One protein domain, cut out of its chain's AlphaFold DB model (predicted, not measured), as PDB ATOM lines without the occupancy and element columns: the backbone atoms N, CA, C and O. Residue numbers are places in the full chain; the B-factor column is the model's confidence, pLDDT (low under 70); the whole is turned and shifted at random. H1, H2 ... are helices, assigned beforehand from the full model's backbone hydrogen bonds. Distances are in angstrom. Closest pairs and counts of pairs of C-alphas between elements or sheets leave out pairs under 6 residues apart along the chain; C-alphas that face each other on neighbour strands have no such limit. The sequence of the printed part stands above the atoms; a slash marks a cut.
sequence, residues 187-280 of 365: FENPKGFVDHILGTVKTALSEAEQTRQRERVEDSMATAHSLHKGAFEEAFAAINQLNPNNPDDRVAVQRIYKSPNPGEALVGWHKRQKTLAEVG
ATOM      1  N   PHE A 187      44.947  44.597  69.136       90.94
ATOM      2  CA  PHE A 187      45.289  44.065  70.453       90.94
ATOM      3  C   PHE A 187      44.078  43.515  71.210       90.94
ATOM      4  O   PHE A 187      44.205  42.501  71.897       90.94
ATOM      5  N   GLU A 188      42.905  44.138  71.073       93.94
ATOM      6  CA  GLU A 188      41.684  43.684  71.751       93.94
ATOM      7  C   GLU A 188      40.980  42.549  70.995       93.94
ATOM      8  O   GLU A 188      40.416  41.641  71.612       93.94
ATOM      9  N   ASN A 189      41.029  42.560  69.659       91.25
ATOM     10  CA  ASN A 189      40.414  41.544  68.812       91.25
ATOM     11  C   ASN A 189      41.252  41.271  67.544       91.25
ATOM     12  O   ASN A 189      40.847  41.639  66.434       91.25
ATOM     13  N   PRO A 190      42.383  40.548  67.668       87.12
ATOM     14  CA  PRO A 190      43.282  40.283  66.542       87.12
ATOM     15  C   PRO A 190      42.587  39.548  65.391       87.12
ATOM     16  O   PRO A 190      42.880  39.791  64.224       87.12
ATOM     17  N   LYS A 191      41.624  38.669  65.701       94.00
ATOM     18  CA  LYS A 191      40.863  37.939  64.682       94.00
ATOM     19  C   LYS A 191      39.924  38.864  63.903       94.00
ATOM     20  O   LYS A 191      39.894  38.796  62.680       94.00
ATOM     21  N   GLY A 192      39.202  39.745  64.598       92.06
ATOM     22  CA  GLY A 192      38.320  40.729  63.967       92.06
ATOM     23  C   GLY A 192      39.077  41.709  63.073       92.06
ATOM     24  O   GLY A 192      38.587  42.056  62.001       92.06
ATOM     25  N   PHE A 193      40.294  42.098  63.464       92.25
ATOM     26  CA  PHE A 193      41.157  42.918  62.619       92.25
ATOM     27  C   PHE A 193      41.566  42.186  61.335       92.25
ATOM     28  O   PHE A 193      41.438  42.744  60.247       92.25
ATOM     29  N   VAL A 194      41.994  40.921  61.428       93.06
ATOM     30  CA  VAL A 194      42.334  40.110  60.244       93.06
ATOM     31  C   VAL A 194      41.128  39.950  59.316       93.06
ATOM     32  O   VAL A 194      41.267  40.142  58.110       93.06
ATOM     33  N   ASP A 195      39.940  39.668  59.853       93.69
ATOM     34  CA  ASP A 195      38.712  39.559  59.057       93.69
ATOM     35  C   ASP A 195      38.356  40.891  58.370       93.69
ATOM     36  O   ASP A 195      37.953  40.898  57.204       93.69
ATOM     37  N   HIS A 196      38.559  42.022  59.055       92.69
ATOM     38  CA  HIS A 196      38.390  43.357  58.482       92.69
ATOM     39  C   HIS A 196      39.375  43.605  57.331       92.69
ATOM     40  O   HIS A 196      38.948  43.989  56.245       92.69
ATOM     41  N   ILE A 197      40.669  43.329  57.527       92.69
ATOM     42  CA  ILE A 197      41.694  43.473  56.481       92.69
ATOM     43  C   ILE A 197      41.408  42.545  55.294       92.69
ATOM     44  O   ILE A 197      41.489  42.961  54.143       92.69
ATOM     45  N   LEU A 198      41.003  41.297  55.532       93.94
ATOM     46  CA  LEU A 198      40.595  40.395  54.453       93.94
ATOM     47  C   LEU A 198      39.358  40.921  53.712       93.94
ATOM     48  O   LEU A 198      39.262  40.778  52.493       93.94
ATOM     49  N   GLY A 199      38.413  41.535  54.425       93.31
ATOM     50  CA  GLY A 199      37.243  42.188  53.843       93.31
ATOM     51  C   GLY A 199      37.604  43.389  52.966       93.31
ATOM     52  O   GLY A 199      37.098  43.502  51.845       93.31
ATOM     53  N   THR A 200      38.509  44.258  53.426       92.75
ATOM     54  CA  THR A 200      38.978  45.410  52.643       92.75
ATOM     55  C   THR A 200      39.761  44.960  51.415       92.75
ATOM     56  O   THR A 200      39.487  45.451  50.322       92.75
ATOM     57  N   VAL A 201      40.641  43.961  51.546       94.75
ATOM     58  CA  VAL A 201      41.383  43.378  50.417       94.75
ATOM     59  C   VAL A 201      40.435  42.766  49.386       94.75
ATOM     60  O   VAL A 201      40.583  43.029  48.197       94.75
ATOM     61  N   LYS A 202      39.422  41.996  49.807       94.31
ATOM     62  CA  LYS A 202      38.413  41.436  48.886       94.31
ATOM     63  C   LYS A 202      37.641  42.525  48.146       94.31
ATOM     64  O   LYS A 202      37.394  42.388  46.950       94.31
ATOM     65  N   THR A 203      37.276  43.594  48.849       94.44
ATOM     66  CA  THR A 203      36.561  44.729  48.253       94.44
ATOM     67  C   THR A 203      37.443  45.423  47.218       94.44
ATOM     68  O   THR A 203      37.041  45.518  46.059       94.44
ATOM     69  N   ALA A 204      38.676  45.782  47.589       92.44
ATOM     70  CA  ALA A 204      39.648  46.405  46.694       92.44
ATOM     71  C   ALA A 204      39.957  45.528  45.469       92.44
ATOM     72  O   ALA A 204      40.015  46.029  44.348       92.44
ATOM     73  N   LEU A 205      40.089  44.211  45.654       95.94
ATOM     74  CA  LEU A 205      40.306  43.271  44.556       95.94
ATOM     75  C   LEU A 205      39.109  43.238  43.598       95.94
ATOM     76  O   LEU A 205      39.299  43.295  42.386       95.94
ATOM     77  N   SER A 206      37.885  43.192  44.129       92.88
ATOM     78  CA  SER A 206      36.670  43.188  43.307       92.88
ATOM     79  C   SER A 206      36.475  44.497  42.536       92.88
ATOM     80  O   SER A 206      35.990  44.479  41.405       92.88
ATOM     81  N   GLU A 207      36.875  45.630  43.115       95.00
ATOM     82  CA  GLU A 207      36.862  46.930  42.444       95.00
ATOM     83  C   GLU A 207      37.916  46.976  41.333       95.00
ATOM     84  O   GLU A 207      37.583  47.326  40.203       95.00
ATOM     85  N   ALA A 208      39.145  46.531  41.615       94.19
ATOM     86  CA  ALA A 208      40.232  46.463  40.639       94.19
ATOM     87  C   ALA A 208      39.958  45.480  39.484       94.19
ATOM     88  O   ALA A 208      40.461  45.643  38.371       94.19
ATOM     89  N   GLU A 209      39.191  44.420  39.732       94.56
ATOM     90  CA  GLU A 209      38.740  43.500  38.687       94.56
ATOM     91  C   GLU A 209      37.638  44.134  37.829       94.56
ATOM     92  O   GLU A 209      37.670  44.032  36.603       94.56
ATOM     93  N   GLN A 210      36.698  44.855  38.448       93.25
ATOM     94  CA  GLN A 210      35.670  45.591  37.715       93.25
ATOM     95  C   GLN A 210      36.254  46.704  36.844       93.25
ATOM     96  O   GLN A 210      35.764  46.890  35.731       93.25
ATOM     97  N   THR A 211      37.264  47.440  37.316       94.31
ATOM     98  CA  THR A 211      37.925  48.480  36.510       94.31
ATOM     99  C   THR A 211      38.625  47.865  35.308       94.31
ATOM    100  O   THR A 211      38.306  48.245  34.187       94.31
ATOM    101  N   ARG A 212      39.443  46.823  35.508       94.69
ATOM    102  CA  ARG A 212      40.097  46.104  34.399       94.69
ATOM    103  C   ARG A 212      39.101  45.536  33.395       94.69
ATOM    104  O   ARG A 212      39.332  45.577  32.192       94.69
ATOM    105  N   GLN A 213      37.973  45.012  33.870       92.31
ATOM    106  CA  GLN A 213      36.928  44.505  32.987       92.31
ATOM    107  C   GLN A 213      36.271  45.627  32.167       92.31
ATOM    108  O   GLN A 213      35.924  45.392  31.009       92.31
ATOM    109  N   ARG A 214      36.086  46.823  32.741       93.12
ATOM    110  CA  ARG A 214      35.564  47.993  32.014       93.12
ATOM    111  C   ARG A 214      36.565  48.487  30.981       93.12
ATOM    112  O   ARG A 214      36.181  48.587  29.826       93.12
ATOM    113  N   GLU A 215      37.821  48.675  31.370       95.38
ATOM    114  CA  GLU A 215      38.914  49.077  30.472       95.38
ATOM    115  C   GLU A 215      39.022  48.115  29.287       95.38
ATOM    116  O   GLU A 215      38.934  48.532  28.139       95.38
ATOM    117  N   ARG A 216      39.030  46.799  29.541       94.94
ATOM    118  CA  ARG A 216      39.034  45.781  28.478       94.94
ATOM    119  C   ARG A 216      37.869  45.941  27.499       94.94
ATOM    120  O   ARG A 216      38.021  45.731  26.295       94.94
ATOM    121  N   VAL A 217      36.673  46.221  28.015       95.75
ATOM    122  CA  VAL A 217      35.487  46.419  27.175       95.75
ATOM    123  C   VAL A 217      35.617  47.709  26.373       95.75
ATOM    124  O   VAL A 217      35.356  47.683  25.174       95.75
ATOM    125  N   GLU A 218      36.024  48.803  27.006       95.19
ATOM    126  CA  GLU A 218      36.204  50.113  26.379       95.19
ATOM    127  C   GLU A 218      37.270  50.065  25.278       95.19
ATOM    128  O   GLU A 218      36.972  50.433  24.142       95.19
ATOM    129  N   ASP A 219      38.442  49.494  25.554       96.44
ATOM    130  CA  ASP A 219      39.539  49.336  24.593       96.44
ATOM    131  C   ASP A 219      39.125  48.483  23.395       96.44
ATOM    132  O   ASP A 219      39.382  48.826  22.236       96.44
ATOM    133  N   SER A 220      38.431  47.370  23.646       96.38
ATOM    134  CA  SER A 220      37.935  46.509  22.575       96.38
ATOM    135  C   SER A 220      36.860  47.204  21.734       96.38
ATOM    136  O   SER A 220      36.841  47.038  20.513       96.38
ATOM    137  N   MET A 221      35.975  47.993  22.352       95.69
ATOM    138  CA  MET A 221      34.967  48.776  21.634       95.69
ATOM    139  C   MET A 221      35.613  49.888  20.803       95.69
ATOM    140  O   MET A 221      35.255  50.044  19.638       95.69
ATOM    141  N   ALA A 222      36.595  50.605  21.350       95.62
ATOM    142  CA  ALA A 222      37.344  51.636  20.634       95.62
ATOM    143  C   ALA A 222      38.111  51.048  19.437       95.62
ATOM    144  O   ALA A 222      38.051  51.583  18.328       95.62
ATOM    145  N   THR A 223      38.754  49.896  19.634       96.25
ATOM    146  CA  THR A 223      39.468  49.165  18.578       96.25
ATOM    147  C   THR A 223      38.511  48.673  17.489       96.25
ATOM    148  O   THR A 223      38.777  48.817  16.299       96.25
ATOM    149  N   ALA A 224      37.351  48.128  17.856       94.88
ATOM    150  CA  ALA A 224      36.359  47.703  16.871       94.88
ATOM    151  C   ALA A 224      35.736  48.891  16.124       94.88
ATOM    152  O   ALA A 224      35.464  48.785  14.927       94.88
ATOM    153  N   HIS A 225      35.540  50.025  16.799       95.50
ATOM    154  CA  HIS A 225      35.073  51.257  16.175       95.50
ATOM    155  C   HIS A 225      36.079  51.771  15.136       95.50
ATOM    156  O   HIS A 225      35.684  52.089  14.014       95.50
ATOM    157  N   SER A 226      37.381  51.768  15.439       95.31
ATOM    158  CA  SER A 226      38.411  52.199  14.485       95.31
ATOM    159  C   SER A 226      38.550  51.247  13.286       95.31
ATOM    160  O   SER A 226      38.658  51.709  12.146       95.31
ATOM    161  N   LEU A 227      38.475  49.930  13.518       95.69
ATOM    162  CA  LEU A 227      38.613  48.899  12.480       95.69
ATOM    163  C   LEU A 227      37.369  48.741  11.593       95.69
ATOM    164  O   LEU A 227      37.490  48.489  10.393       95.69
ATOM    165  N   HIS A 228      36.166  48.841  12.164       93.56
ATOM    166  CA  HIS A 228      34.913  48.513  11.472       93.56
ATOM    167  C   HIS A 228      33.979  49.708  11.234       93.56
ATOM    168  O   HIS A 228      33.011  49.548  10.485       93.56
ATOM    169  N   LYS A 229      34.269  50.887  11.803       93.81
ATOM    170  CA  LYS A 229      33.587  52.176  11.564       93.81
ATOM    171  C   LYS A 229      32.064  52.027  11.450       93.81
ATOM    172  O   LYS A 229      31.420  51.577  12.394       93.81
ATOM    173  N   GLY A 230      31.489  52.284  10.271       92.62
ATOM    174  CA  GLY A 230      30.041  52.220  10.049       92.62
ATOM    175  C   GLY A 230      29.396  50.870  10.394       92.62
ATOM    176  O   GLY A 230      28.288  50.838  10.915       92.62
ATOM    177  N   ALA A 231      30.091  49.742  10.203       93.06
ATOM    178  CA  ALA A 231      29.545  48.437  10.591       93.06
ATOM    179  C   ALA A 231      29.457  48.268  12.117       93.06
ATOM    180  O   ALA A 231      28.589  47.541  12.604       93.06
ATOM    181  N   PHE A 232      30.349  48.925  12.865       96.62
ATOM    182  CA  PHE A 232      30.276  48.994  14.321       96.62
ATOM    183  C   PHE A 232      29.144  49.912  14.772       96.62
ATOM    184  O   PHE A 232      28.367  49.512  15.629       96.62
ATOM    185  N   GLU A 233      29.003  51.096  14.175       96.25
ATOM    186  CA  GLU A 233      27.922  52.033  14.506       96.25
ATOM    187  C   GLU A 233      26.538  51.406  14.289       96.25
ATOM    188  O   GLU A 233      25.681  51.479  15.169       96.25
ATOM    189  N   GLU A 234      26.335  50.707  13.166       96.31
ATOM    190  CA  GLU A 234      25.106  49.948  12.905       96.31
ATOM    191  C   GLU A 234      24.877  48.859  13.963       96.31
ATOM    192  O   GLU A 234      23.776  48.722  14.498       96.31
ATOM    193  N   ALA A 235      25.925  48.101  14.306       95.94
ATOM    194  CA  ALA A 235      25.844  47.048  15.313       95.94
ATOM    195  C   ALA A 235      25.526  47.600  16.712       95.94
ATOM    196  O   ALA A 235      24.730  47.016  17.452       95.94
ATOM    197  N   PHE A 236      26.116  48.742  17.062       95.44
ATOM    198  CA  PHE A 236      25.893  49.436  18.323       95.44
ATOM    199  C   PHE A 236      24.493  50.063  18.386       95.44
ATOM    200  O   PHE A 236      23.823  50.021  19.416       95.44
ATOM    201  N   ALA A 237      23.981  50.589  17.275       96.19
ATOM    202  CA  ALA A 237      22.592  51.023  17.196       96.19
ATOM    203  C   ALA A 237      21.625  49.837  17.361       96.19
ATOM    204  O   ALA A 237      20.646  49.945  18.100       96.19
ATOM    205  N   ALA A 238      21.921  48.695  16.733       94.94
ATOM    206  CA  ALA A 238      21.095  47.493  16.811       94.94
ATOM    207  C   ALA A 238      21.045  46.902  18.230       94.94
ATOM    208  O   ALA A 238      19.967  46.534  18.696       94.94
ATOM    209  N   ILE A 239      22.171  46.854  18.954       94.12
ATOM    210  CA  ILE A 239      22.181  46.327  20.331       94.12
ATOM    211  C   ILE A 239      21.383  47.221  21.294       94.12
ATOM    212  O   ILE A 239      20.727  46.708  22.197       94.12
ATOM    213  N   ASN A 240      21.360  48.539  21.068       92.94
ATOM    214  CA  ASN A 240      20.565  49.487  21.859       92.94
ATOM    215  C   ASN A 240      19.053  49.392  21.594       92.94
ATOM    216  O   ASN A 240      18.256  49.871  22.400       92.94
ATOM    217  N   GLN A 241      18.648  48.780  20.480       94.00
ATOM    218  CA  GLN A 241      17.240  48.533  20.155       94.00
ATOM    219  C   GLN A 241      16.712  47.219  20.752       94.00
ATOM    220  O   GLN A 241      15.502  46.989  20.737       94.00
ATOM    221  N   LEU A 242      17.592  46.362  21.282       93.00
ATOM    222  CA  LEU A 242      17.194  45.107  21.915       93.00
ATOM    223  C   LEU A 242      16.348  45.356  23.163       93.00
ATOM    224  O   LEU A 242      16.565  46.313  23.906       93.00
ATOM    225  N   ASN A 243      15.400  44.456  23.432       92.69
ATOM    226  CA  ASN A 243      14.527  44.588  24.588       92.69
ATOM    227  C   ASN A 243      15.203  43.985  25.831       92.69
ATOM    228  O   ASN A 243      15.347  42.763  25.908       92.69
ATOM    229  N   PRO A 244      15.529  44.777  26.873       91.44
ATOM    230  CA  PRO A 244      16.171  44.252  28.081       91.44
ATOM    231  C   PRO A 244      15.309  43.238  28.847       91.44
ATOM    232  O   PRO A 244      15.810  42.507  29.702       91.44
ATOM    233  N   ASN A 245      14.002  43.192  28.573       94.00
ATOM    234  CA  ASN A 245      13.079  42.252  29.204       94.00
ATOM    235  C   ASN A 245      13.041  40.889  28.501       94.00
ATOM    236  O   ASN A 245      12.580  39.918  29.102       94.00
ATOM    237  N   ASN A 246      13.526  40.795  27.260       94.50
ATOM    238  CA  ASN A 246      13.572  39.541  26.523       94.50
ATOM    239  C   ASN A 246      14.759  38.688  27.019       94.50
ATOM    240  O   ASN A 246      15.899  39.165  27.016       94.50
ATOM    241  N   PRO A 247      14.538  37.442  27.484       94.06
ATOM    242  CA  PRO A 247      15.624  36.580  27.941       94.06
ATOM    243  C   PRO A 247      16.686  36.325  26.865       94.06
ATOM    244  O   PRO A 247      17.869  36.336  27.206       94.06
ATOM    245  N   ASP A 248      16.296  36.161  25.601       92.62
ATOM    246  CA  ASP A 248      17.228  35.820  24.519       92.62
ATOM    247  C   ASP A 248      18.162  36.990  24.191       92.62
ATOM    248  O   ASP A 248      19.379  36.817  24.078       92.62
ATOM    249  N   ASP A 249      17.613  38.203  24.154       93.75
ATOM    250  CA  ASP A 249      18.371  39.432  23.921       93.75
ATOM    251  C   ASP A 249      19.389  39.670  25.042       93.75
ATOM    252  O   ASP A 249      20.555  39.977  24.786       93.75
ATOM    253  N   ARG A 250      18.998  39.434  26.301       94.81
ATOM    254  CA  ARG A 250      19.932  39.515  27.435       94.81
ATOM    255  C   ARG A 250      21.077  38.522  27.306       94.81
ATOM    256  O   ARG A 250      22.213  38.872  27.616       94.81
ATOM    257  N   VAL A 251      20.800  37.292  26.871       95.62
ATOM    258  CA  VAL A 251      21.841  36.276  26.671       95.62
ATOM    259  C   VAL A 251      22.784  36.693  25.543       95.62
ATOM    260  O   VAL A 251      23.998  36.538  25.688       95.62
ATOM    261  N   ALA A 252      22.263  37.265  24.453       94.06
ATOM    262  CA  ALA A 252      23.081  37.788  23.362       94.06
ATOM    263  C   ALA A 252      24.019  38.905  23.842       94.06
ATOM    264  O   ALA A 252      25.232  38.814  23.641       94.06
ATOM    265  N   VAL A 253      23.484  39.896  24.561       95.19
ATOM    266  CA  VAL A 253      24.261  40.998  25.146       95.19
ATOM    267  C   VAL A 253      25.325  40.461  26.108       95.19
ATOM    268  O   VAL A 253      26.505  40.772  25.971       95.19
ATOM    269  N   GLN A 254      24.953  39.582  27.041       94.94
ATOM    270  CA  GLN A 254      25.904  38.990  27.987       94.94
ATOM    271  C   GLN A 254      27.017  38.205  27.290       94.94
ATOM    272  O   GLN A 254      28.164  38.263  27.727       94.94
ATOM    273  N   ARG A 255      26.700  37.476  26.214       95.56
ATOM    274  CA  ARG A 255      27.699  36.750  25.422       95.56
ATOM    275  C   ARG A 255      28.697  37.708  24.773       95.56
ATOM    276  O   ARG A 255      29.883  37.397  24.762       95.56
ATOM    277  N   ILE A 256      28.234  38.855  24.278       96.19
ATOM    278  CA  ILE A 256      29.099  39.892  23.701       96.19
ATOM    279  C   ILE A 256      30.038  40.443  24.780       96.19
ATOM    280  O   ILE A 256      31.250  40.362  24.618       96.19
ATOM    281  N   TYR A 257      29.517  40.887  25.928       94.50
ATOM    282  CA  TYR A 257      30.342  41.461  27.004       94.50
ATOM    283  C   TYR A 257      31.323  40.471  27.650       94.50
ATOM    284  O   TYR A 257      32.416  40.860  28.065       94.50
ATOM    285  N   LYS A 258      30.949  39.189  27.754       95.19
ATOM    286  CA  LYS A 258      31.818  38.136  28.308       95.19
ATOM    287  C   LYS A 258      32.868  37.639  27.320       95.19
ATOM    288  O   LYS A 258      33.797  36.955  27.744       95.19
ATOM    289  N   SER A 259      32.723  37.946  26.033       96.50
ATOM    290  CA  SER A 259      33.696  37.522  25.030       96.50
ATOM    291  C   SER A 259      35.076  38.153  25.283       96.50
ATOM    292  O   SER A 259      35.156  39.189  25.953       96.50
ATOM    293  N   PRO A 260      36.162  37.538  24.773       94.81
ATOM    294  CA  PRO A 260      37.501  38.115  24.868       94.81
ATOM    295  C   PRO A 260      37.577  39.519  24.252       94.81
ATOM    296  O   PRO A 260      38.097  40.428  24.889       94.81
ATOM    297  N   ASN A 261      36.958  39.694  23.078       96.00
ATOM    298  CA  ASN A 261      36.897  40.948  22.327       96.00
ATOM    299  C   ASN A 261      35.432  41.386  22.139       96.00
ATOM    300  O   ASN A 261      34.817  41.061  21.115       96.00
ATOM    301  N   PRO A 262      34.831  42.105  23.103       96.25
ATOM    302  CA  PRO A 262      33.423  42.495  23.034       96.25
ATOM    303  C   PRO A 262      33.087  43.396  21.839       96.25
ATOM    304  O   PRO A 262      31.988  43.275  21.296       96.25
ATOM    305  N   GLY A 263      34.014  44.237  21.371       96.19
ATOM    306  CA  GLY A 263      33.800  45.070  20.184       96.19
ATOM    307  C   GLY A 263      33.676  44.258  18.890       96.19
ATOM    308  O   GLY A 263      32.735  44.442  18.117       96.19
ATOM    309  N   GLU A 264      34.569  43.292  18.668       96.69
ATOM    310  CA  GLU A 264      34.487  42.395  17.507       96.69
ATOM    311  C   GLU A 264      33.267  41.473  17.594       96.69
ATOM    312  O   GLU A 264      32.570  41.242  16.601       96.69
ATOM    313  N   ALA A 265      32.968  40.970  18.795       97.31
ATOM    314  CA  ALA A 265      31.808  40.121  19.030       97.31
ATOM    315  C   ALA A 265      30.489  40.850  18.738       97.31
ATOM    316  O   ALA A 265      29.566  40.227  18.206       97.31
ATOM    317  N   LEU A 266      30.409  42.153  19.034       96.81
ATOM    318  CA  LEU A 266      29.273  43.008  18.694       96.81
ATOM    319  C   LEU A 266      29.068  43.076  17.176       96.81
ATOM    320  O   LEU A 266      27.980  42.773  16.679       96.81
ATOM    321  N   VAL A 267      30.126  43.394  16.426       97.38
ATOM    322  CA  VAL A 267      30.076  43.465  14.957       97.38
ATOM    323  C   VAL A 267      29.724  42.103  14.353       97.38
ATOM    324  O   VAL A 267      28.873  42.008  13.467       97.38
ATOM    325  N   GLY A 268      30.334  41.023  14.845       96.56
ATOM    326  CA  GLY A 268      30.050  39.661  14.394       96.56
ATOM    327  C   GLY A 268      28.622  39.205  14.714       96.56
ATOM    328  O   GLY A 268      27.990  38.514  13.915       96.56
ATOM    329  N   TRP A 269      28.073  39.595  15.865       97.06
ATOM    330  CA  TRP A 269      26.666  39.371  16.196       97.06
ATOM    331  C   TRP A 269      25.731  40.092  15.219       97.06
ATOM    332  O   TRP A 269      24.840  39.445  14.666       97.06
ATOM    333  N   HIS A 270      25.978  41.370  14.930       96.56
ATOM    334  CA  HIS A 270      25.147  42.136  14.002       96.56
ATOM    335  C   HIS A 270      25.213  41.588  12.570       96.56
ATOM    336  O   HIS A 270      24.178  41.394  11.933       96.56
ATOM    337  N   LYS A 271      26.409  41.226  12.083       95.88
ATOM    338  CA  LYS A 271      26.573  40.547  10.786       95.88
ATOM    339  C   LYS A 271      25.740  39.269  10.717       95.88
ATOM    340  O   LYS A 271      25.028  39.068   9.739       95.88
ATOM    341  N   ARG A 272      25.768  38.444  11.770       94.75
ATOM    342  CA  ARG A 272      24.944  37.227  11.841       94.75
ATOM    343  C   ARG A 272      23.452  37.539  11.800       94.75
ATOM    344  O   ARG A 272      22.727  36.875  11.067       94.75
ATOM    345  N   GLN A 273      22.990  38.555  12.526       94.31
ATOM    346  CA  GLN A 273      21.591  38.978  12.447       94.31
ATOM    347  C   GLN A 273      21.204  39.436  11.040       94.31
ATOM    348  O   GLN A 273      20.172  39.010  10.532       94.31
ATOM    349  N   LYS A 274      22.054  40.222  10.376       94.00
ATOM    350  CA  LYS A 274      21.826  40.667   8.997       94.00
ATOM    351  C   LYS A 274      21.756  39.486   8.027       94.00
ATOM    352  O   LYS A 274      20.836  39.423   7.222       94.00
ATOM    353  N   THR A 275      22.654  38.507   8.165       91.81
ATOM    354  CA  THR A 275      22.603  37.284   7.348       91.81
ATOM    355  C   THR A 275      21.363  36.444   7.634       91.81
ATOM    356  O   THR A 275      20.784  35.896   6.707       91.81
ATOM    357  N   LEU A 276      20.914  36.361   8.891       90.31
ATOM    358  CA  LEU A 276      19.677  35.656   9.235       90.31
ATOM    359  C   LEU A 276      18.450  36.376   8.669       90.31
ATOM    360  O   LEU A 276      17.529  35.721   8.200       90.31
ATOM    361  N   ALA A 277      18.454  37.709   8.654       89.94
ATOM    362  CA  ALA A 277      17.396  38.498   8.033       89.94
ATOM    363  C   ALA A 277      17.372  38.349   6.500       89.94
ATOM    364  O   ALA A 277      16.298  38.352   5.905       89.94
ATOM    365  N   GLU A 278      18.537  38.207   5.861       88.88
ATOM    366  CA  GLU A 278      18.659  38.026   4.409       88.88
ATOM    367  C   GLU A 278      18.290  36.605   3.957       88.88
ATOM    368  O   GLU A 278      17.533  36.428   3.002       88.88
ATOM    369  N   VAL A 279      18.799  35.591   4.659       92.19
ATOM    370  CA  VAL A 279      18.543  34.177   4.351       92.19
ATOM    371  C   VAL A 279      17.127  33.766   4.775       92.19
ATOM    372  O   VAL A 279      16.481  32.980   4.081       92.19
ATOM    373  N   GLY A 280      16.619  34.331   5.873       87.44
ATOM    374  CA  GLY A 280      15.333  33.976   6.468       87.44
ATOM    375  C   GLY A 280      15.330  32.588   7.119       87.44
ATOM    376  O   GLY A 280      16.376  31.979   7.341       87.44
TER     377      GLY A 280
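This is residues 187 to 280 of the 365 residues of an uncharacterized protein of Bradyrhizobium lablabi (UniProt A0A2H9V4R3). One long helix, H1, sticks out as an arm with residues 190 to 212, and the far end of H1 joins a small compact head where the shorter helices H2, H3 and H4 gather. Within the head H4 touches each of the other three helices: it packs across H2 at about a right angle, 87 degrees, folds back from H3 as a helical hairpin, and with its first residues, 262 to 267, packs on residues 217 to 228 of H1. The printed part has 94 residues, with four named helices in the order H1, H2, H3, H4 and no named strand; the class is all helix. The whole is extended, with a radius of gyration of the C-alphas of 19.8 A and spans of 71 by 30 by 17 A, the length coming largely from the arm of H1.

H1, residues 190 to 228, and H2, residues 230 to 240, only just touch, only at the corner by their link, with 3 pairs of C-alphas within 8 A; the closest C-alphas, of His 225 and Phe 232, are 5.6 A apart. H3, residues 247 to 258, is close to H2 but not clearly touching: their closest C-alphas, of Ile 239 and Val 253, are 7.5 A apart. H3 is also close to H1 but not clearly touching, at 7.1 A between the closest C-alphas, of Val 217 and Tyr 257, and about perpendicular to it at 85 degrees. H4, residues 262 to 279, touches H3 at a steep tilt of 40 degrees, opposite ways, the closest C-alphas being those of Ile 256 and Pro 262, 5.1 A apart; the two form a helical hairpin. With residues 262 to 267 alone H4 touches residues 217 to 228 of H1, at a steep tilt of 50 degrees, the same way; the C-alphas of Met 221 and Gly 263 are the closest, at 4.1 A. With residues 263 to 271 H4 touches H2, about perpendicular at 87 degrees, and the closest C-alphas, of Ala 235 and His 270, are 5.1 A apart. In H1, H2, H3 and H4 every O i to N i+4 pair is within hydrogen-bond range.

H1 begins at C-alpha 190, (43.282, 40.283, 66.542), and ends at C-alpha 228, (34.913, 48.513, 11.472), 56.3 A from first to last C-alpha. H2 measures 15.4 A and H3 16.3 A. H4 measures 25.3 A and ends at C-alpha 279, (18.543, 34.177, 4.351).

The two C-alphas farthest apart, of Phe 187 and Val 279, are 72.0 A apart. Residues 187 to 212 and 275 to 280 stand free; the body without them spans 30 by 26 by 16 A. The links H1 to H2 and H3 to H4 are tight, and H2 to H3 is short. The printed part has no cut, its mean pLDDT is 94.2, and no printed residue is under 70.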